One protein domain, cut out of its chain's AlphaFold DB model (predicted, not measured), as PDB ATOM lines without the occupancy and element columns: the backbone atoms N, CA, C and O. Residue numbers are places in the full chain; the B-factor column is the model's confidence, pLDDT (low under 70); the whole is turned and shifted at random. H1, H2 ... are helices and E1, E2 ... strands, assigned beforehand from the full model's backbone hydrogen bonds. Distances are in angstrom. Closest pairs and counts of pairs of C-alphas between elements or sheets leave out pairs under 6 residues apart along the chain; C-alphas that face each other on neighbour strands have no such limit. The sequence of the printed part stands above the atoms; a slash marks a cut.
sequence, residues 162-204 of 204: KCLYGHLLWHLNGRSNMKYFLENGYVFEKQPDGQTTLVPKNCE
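Overview. This is residues 162 to 204 of the 204 residues of an uncharacterized protein of Rufibacter immobilis (UniProt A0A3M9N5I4). An antiparallel hairpin of two strands, E1 and E2, reaches out from a small helical head, in which the short helix H2 packs on the longer H1. The link of the hairpin, residues 191 to 195, makes the far end, and the last residues return to the beginning of H1. The printed part has 43 residues, with two named helices and two named strands in the order H1, H2, E1, E2; the class is mixed, helices and strands. The whole is flat, spanning 32 by 24 by 11 A, and only just compact, close to loose, with a radius of gyration of the C-alphas of 10.8 A.

Along the chain. E1 is residues 186 to 190, 13.1 A long, and E2 is residues 196 to 200, also 13.1 A; C-alpha 200 is at (106.783, -105.432, -37.910). H1 is residues 162 to 172, 15.1 A long, from C-alpha 162 at (110.238, -103.761, -28.756). H2 is residues 179 to 182.

Arrangement. E1 and E2 form a hairpin, antiparallel at 145 degrees between their directions. N 187 and O 199 are 3.0 A apart and N 189 and O 197 2.9 A, both within hydrogen-bond range. H2 and E2 are near each other, with 6 pairs of C-alphas within 10 A. The closest C-alphas of H2 and E1, those of Phe 181 and Val 187, are 7.7 A apart. H1 and H2 touch, the closest C-alphas being those of Gly 166 and Tyr 180, 4.8 A apart. The closest C-alphas of H1 and E1 are those of Cys 163 and Tyr 186, 6.8 A apart. In H1 every O i to N i+4 pair is within hydrogen-bond range; H2 is too short for such a pair.

Size, cuts and confidence. The C-alphas farthest apart, those of Leu 172 and Pro 192, are 32.4 A apart, while the first and last printed C-alphas are 6.4 A apart. Residue 204 is the chain's last. The printed part has no cut. The links from H2 to E1 and from E1 to E2 are tight, and that from H1 to H2 is short. The mean pLDDT of the printed part is 94.1, and no printed residue is under 70.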
ATOM      1  N   LYS A 162     110.170-105.214 -28.515       95.00
ATOM      2  CA  LYS A 162     110.238-103.761 -28.756       95.00
ATOM      3  C   LYS A 162     109.092-103.241 -29.625       95.00
ATOM      4  O   LYS A 162     108.632-102.130 -29.395       95.00
ATOM      5  N   CYS A 163     108.536-104.055 -30.523       95.88
ATOM      6  CA  CYS A 163     107.352-103.669 -31.294       95.88
ATOM      7  C   CYS A 163     106.147-103.365 -30.391       95.88
ATOM      8  O   CYS A 163     105.512-102.318 -30.531       95.88
ATOM      9  N   LEU A 164     105.860-104.231 -29.417       95.81
ATOM     10  CA  LEU A 164     104.769-104.004 -28.464       95.81
ATOM     11  C   LEU A 164     105.046-102.809 -27.544       95.81
ATOM     12  O   LEU A 164     104.124-102.068 -27.200       95.81
ATOM     13  N   TYR A 165     106.312-102.578 -27.193       96.88
ATOM     14  CA  TYR A 165     106.732-101.367 -26.488       96.88
ATOM     15  C   TYR A 165     106.456-100.099 -27.310       96.88
ATOM     16  O   TYR A 165     105.803 -99.180 -26.815       96.88
ATOM     17  N   GLY A 166     106.855-100.072 -28.584       96.62
ATOM     18  CA  GLY A 166     106.570 -98.969 -29.502       96.62
ATOM     19  C   GLY A 166     105.073 -98.711 -29.678       96.62
ATOM     20  O   GLY A 166     104.628 -97.563 -29.627       96.62
ATOM     21  N   HIS A 167     104.281 -99.779 -29.797       96.31
ATOM     22  CA  HIS A 167     102.825 -99.692 -29.874       96.31
ATOM     23  C   HIS A 167     102.214 -99.054 -28.618       96.31
ATOM     24  O   HIS A 167     101.393 -98.137 -28.724       96.31
ATOM     25  N   LEU A 168     102.649 -99.477 -27.425       97.19
ATOM     26  CA  LEU A 168     102.177 -98.879 -26.179       97.19
ATOM     27  C   LEU A 168     102.597 -97.407 -26.062       97.19
ATOM     28  O   LEU A 168     101.775 -96.570 -25.692       97.19
ATOM     29  N   LEU A 169     103.839 -97.060 -26.419       97.12
ATOM     30  CA  LEU A 169     104.286 -95.665 -26.419       97.12
ATOM     31  C   LEU A 169     103.453 -94.798 -27.362       97.12
ATOM     32  O   LEU A 169     103.070 -93.690 -26.985       97.12
ATOM     33  N   TRP A 170     103.137 -95.292 -28.559       96.75
ATOM     34  CA  TRP A 170     102.259 -94.592 -29.492       96.75
ATOM     35  C   TRP A 170     100.881 -94.324 -28.873       96.75
ATOM     36  O   TRP A 170     100.389 -93.197 -28.944       96.75
ATOM     37  N   HIS A 171     100.294 -95.314 -28.192       96.00
ATOM     38  CA  HIS A 171      99.036 -95.155 -27.458       96.00
ATOM     39  C   HIS A 171      99.125 -94.100 -26.346       96.00
ATOM     40  O   HIS A 171      98.322 -93.166 -26.326       96.00
ATOM     41  N   LEU A 172     100.114 -94.216 -25.455       96.31
ATOM     42  CA  LEU A 172     100.279 -93.321 -24.302       96.31
ATOM     43  C   LEU A 172     100.603 -91.877 -24.715       96.31
ATOM     44  O   LEU A 172     100.270 -90.940 -23.994       96.31
ATOM     45  N   ASN A 173     101.187 -91.677 -25.900       95.75
ATOM     46  CA  ASN A 173     101.475 -90.356 -26.467       95.75
ATOM     47  C   ASN A 173     100.372 -89.837 -27.408       95.75
ATOM     48  O   ASN A 173     100.604 -88.937 -28.215       95.75
ATOM     49  N   GLY A 174      99.153 -90.376 -27.311       93.00
ATOM     50  CA  GLY A 174      97.988 -89.830 -28.012       93.00
ATOM     51  C   GLY A 174      97.924 -90.163 -29.502       93.00
ATOM     52  O   GLY A 174      97.229 -89.474 -30.243       93.00
ATOM     53  N   ARG A 175      98.611 -91.223 -29.944       92.62
ATOM     54  CA  ARG A 175      98.449 -91.846 -31.267       92.62
ATOM     55  C   ARG A 175      98.814 -90.972 -32.474       92.62
ATOM     56  O   ARG A 175      98.449 -91.281 -33.605       92.62
ATOM     57  N   SER A 176      99.565 -89.897 -32.265       89.75
ATOM     58  CA  SER A 176      99.847 -88.904 -33.310       89.75
ATOM     59  C   SER A 176     101.188 -89.092 -34.021       89.75
ATOM     60  O   SER A 176     101.368 -88.576 -35.120       89.75
ATOM     61  N   ASN A 177     102.139 -89.822 -33.426       93.38
ATOM     62  CA  ASN A 177     103.522 -89.851 -33.903       93.38
ATOM     63  C   ASN A 177     104.007 -91.264 -34.260       93.38
ATOM     64  O   ASN A 177     104.286 -92.075 -33.379       93.38
ATOM     65  N   MET A 178     104.184 -91.537 -35.557       93.81
ATOM     66  CA  MET A 178     104.651 -92.842 -36.055       93.81
ATOM     67  C   MET A 178     106.093 -93.185 -35.665       93.81
ATOM     68  O   MET A 178     106.483 -94.347 -35.749       93.81
ATOM     69  N   LYS A 179     106.873 -92.212 -35.177       95.94
ATOM     70  CA  LYS A 179     108.233 -92.429 -34.670       95.94
ATOM     71  C   LYS A 179     108.293 -93.555 -33.633       95.94
ATOM     72  O   LYS A 179     109.208 -94.368 -33.680       95.94
ATOM     73  N   TYR A 180     107.280 -93.668 -32.770       96.19
ATOM     74  CA  TYR A 180     107.217 -94.735 -31.768       96.19
ATOM     75  C   TYR A 180     107.169 -96.138 -32.371       96.19
ATOM     76  O   TYR A 180     107.661 -97.065 -31.747       96.19
ATOM     77  N   PHE A 181     106.641 -96.310 -33.581       95.81
ATOM     78  CA  PHE A 181     106.722 -97.586 -34.284       95.81
ATOM     79  C   PHE A 181     108.059 -97.749 -35.006       95.81
ATOM     80  O   PHE A 181     108.719 -98.778 -34.862       95.81
ATOM     81  N   LEU A 182     108.468 -96.728 -35.764       95.50
ATOM     82  CA  LEU A 182     109.645 -96.793 -36.638       95.50
ATOM     83  C   LEU A 182     110.955 -96.980 -35.863       95.50
ATOM     84  O   LEU A 182     111.851 -97.685 -36.314       95.50
ATOM     85  N   GLU A 183     111.059 -96.398 -34.670       95.94
ATOM     86  CA  GLU A 183     112.219 -96.589 -33.788       95.94
ATOM     87  C   GLU A 183     112.180 -97.910 -33.016       95.94
ATOM     88  O   GLU A 183     113.168 -98.296 -32.398       95.94
ATOM     89  N   ASN A 184     111.050 -98.618 -33.054       96.12
ATOM     90  CA  ASN A 184     110.812 -99.818 -32.264       96.12
ATOM     91  C   ASN A 184     110.397-101.005 -33.141       96.12
ATOM     92  O   ASN A 184     109.525-101.785 -32.775       96.12
ATOM     93  N   GLY A 185     111.045-101.166 -34.296       94.44
ATOM     94  CA  GLY A 185     111.003-102.427 -35.038       94.44
ATOM     95  C   GLY A 185     110.038-102.507 -36.211       94.44
ATOM     96  O   GLY A 185     110.033-103.524 -36.917       94.44
ATOM     97  N   TYR A 186     109.261-101.452 -36.446       96.50
ATOM     98  CA  TYR A 186     108.385-101.358 -37.606       96.50
ATOM     99  C   TYR A 186     109.041-100.601 -38.755       96.50
ATOM    100  O   TYR A 186     109.850 -99.698 -38.553       96.50
ATOM    101  N   VAL A 187     108.628-100.933 -39.973       95.88
ATOM    102  CA  VAL A 187     109.018-100.227 -41.195       95.88
ATOM    103  C   VAL A 187     107.798-100.011 -42.082       95.88
ATOM    104  O   VAL A 187     106.805-100.730 -41.972       95.88
ATOM    105  N   PHE A 188     107.873 -99.027 -42.972       95.25
ATOM    106  CA  PHE A 188     106.900 -98.886 -44.046       95.25
ATOM    107  C   PHE A 188     107.290 -99.781 -45.221       95.25
ATOM    108  O   PHE A 188     108.401 -99.671 -45.738       95.25
ATOM    109  N   GLU A 189     106.370-100.634 -45.664       95.12
ATOM    110  CA  GLU A 189     106.536-101.470 -46.853       95.12
ATOM    111  C   GLU A 189     105.447-101.191 -47.876       95.12
ATOM    112  O   GLU A 189     104.271-101.027 -47.544       95.12
ATOM    113  N   LYS A 190     105.857-101.148 -49.145       94.44
ATOM    114  CA  LYS A 190     104.939-101.011 -50.268       94.44
ATOM    115  C   LYS A 190     104.368-102.382 -50.622       94.44
ATOM    116  O   LYS A 190     105.113-103.315 -50.907       94.44
ATOM    117  N   GLN A 191     103.051-102.477 -50.602       91.12
ATOM    118  CA  GLN A 191     102.282-103.661 -50.938       91.12
ATOM    119  C   GLN A 191     102.127-103.813 -52.464       91.12
ATOM    120  O   GLN A 191     102.294-102.831 -53.200       91.12
ATOM    121  N   PRO A 192     101.804-105.024 -52.965       91.00
ATOM    122  CA  PRO A 192     101.624-105.279 -54.399       91.00
ATOM    123  C   PRO A 192     100.544-104.419 -55.069       91.00
ATOM    124  O   PRO A 192     100.639-104.133 -56.259       91.00
ATOM    125  N   ASP A 193      99.543-103.975 -54.311       90.88
ATOM    126  CA  ASP A 193      98.474-103.075 -54.763       90.88
ATOM    127  C   ASP A 193      98.893-101.589 -54.784       90.88
ATOM    128  O   ASP A 193      98.098-100.710 -55.109       90.88
ATOM    129  N   GLY A 194     100.151-101.296 -54.443       89.75
ATOM    130  CA  GLY A 194     100.721 -99.955 -54.405       89.75
ATOM    131  C   GLY A 194     100.541 -99.216 -53.078       89.75
ATOM    132  O   GLY A 194     101.153 -98.154 -52.920       89.75
ATOM    133  N   GLN A 195      99.774 -99.755 -52.123       92.44
ATOM    134  CA  GLN A 195      99.595 -99.143 -50.804       92.44
ATOM    135  C   GLN A 195     100.864 -99.255 -49.961       92.44
ATOM    136  O   GLN A 195     101.680-100.147 -50.156       92.44
ATOM    137  N   THR A 196     101.053 -98.345 -49.007       93.25
ATOM    138  CA  THR A 196     102.151 -98.436 -48.035       93.25
ATOM    139  C   THR A 196     101.581 -98.797 -46.676       93.25
ATOM    140  O   THR A 196     100.699 -98.102 -46.177       93.25
ATOM    141  N   THR A 197     102.086 -99.868 -46.072       93.62
ATOM    142  CA  THR A 197     101.633-100.345 -44.766       93.62
ATOM    143  C   THR A 197     102.789-100.400 -43.783       93.62
ATOM    144  O   THR A 197     103.945-100.614 -44.146       93.62
ATOM    145  N   LEU A 198     102.474-100.160 -42.515       93.31
ATOM    146  CA  LEU A 198     103.423-100.303 -41.425       93.31
ATOM    147  C   LEU A 198     103.481-101.782 -41.024       93.31
ATOM    148  O   LEU A 198     102.460-102.351 -40.639       93.31
ATOM    149  N   VAL A 199     104.658-102.399 -41.100       93.75
ATOM    150  CA  VAL A 199     104.844-103.828 -40.817       93.75
ATOM    151  C   VAL A 199     105.923-104.058 -39.756       93.75
ATOM    152  O   VAL A 199     106.940-103.357 -39.756       93.75
ATOM    153  N   PRO A 200     105.736-105.026 -38.842       94.50
ATOM    154  CA  PRO A 200     106.783-105.432 -37.910       94.50
ATOM    155  C   PRO A 200     107.883-106.201 -38.659       94.50
ATOM    156  O   PRO A 200     107.584-107.148 -39.385       94.50
ATOM    157  N   LYS A 201     109.155-105.823 -38.485       93.25
ATOM    158  CA  LYS A 201     110.303-106.541 -39.090       93.25
ATOM    159  C   LYS A 201     111.357-106.960 -38.087       93.25
ATOM    160  O   LYS A 201     111.841-108.080 -38.141       93.25
ATOM    161  N   ASN A 202     111.679-106.076 -37.156       91.50
ATOM    162  CA  ASN A 202     112.691-106.325 -36.145       91.50
ATOM    163  C   ASN A 202     111.995-106.166 -34.808       91.50
ATOM    164  O   ASN A 202     112.010-105.066 -34.296       91.50
ATOM    165  N   CYS A 203     111.320-107.181 -34.273       90.94
ATOM    166  CA  CYS A 203     110.615-107.033 -32.990       90.94
ATOM    167  C   CYS A 203     111.396-107.562 -31.791       90.94
ATOM    168  O   CYS A 203     111.113-107.132 -30.675       90.94
ATOM    169  N   GLU A 204     112.368-108.444 -32.022       83.81
ATOM    170  CA  GLU A 204     113.265-108.971 -30.987       83.81
ATOM    171  C   GLU A 204     114.286-107.932 -30.510       83.81
ATOM    172  O   GLU A 204     114.758-107.109 -31.340       83.81
TER     173      GLU A 204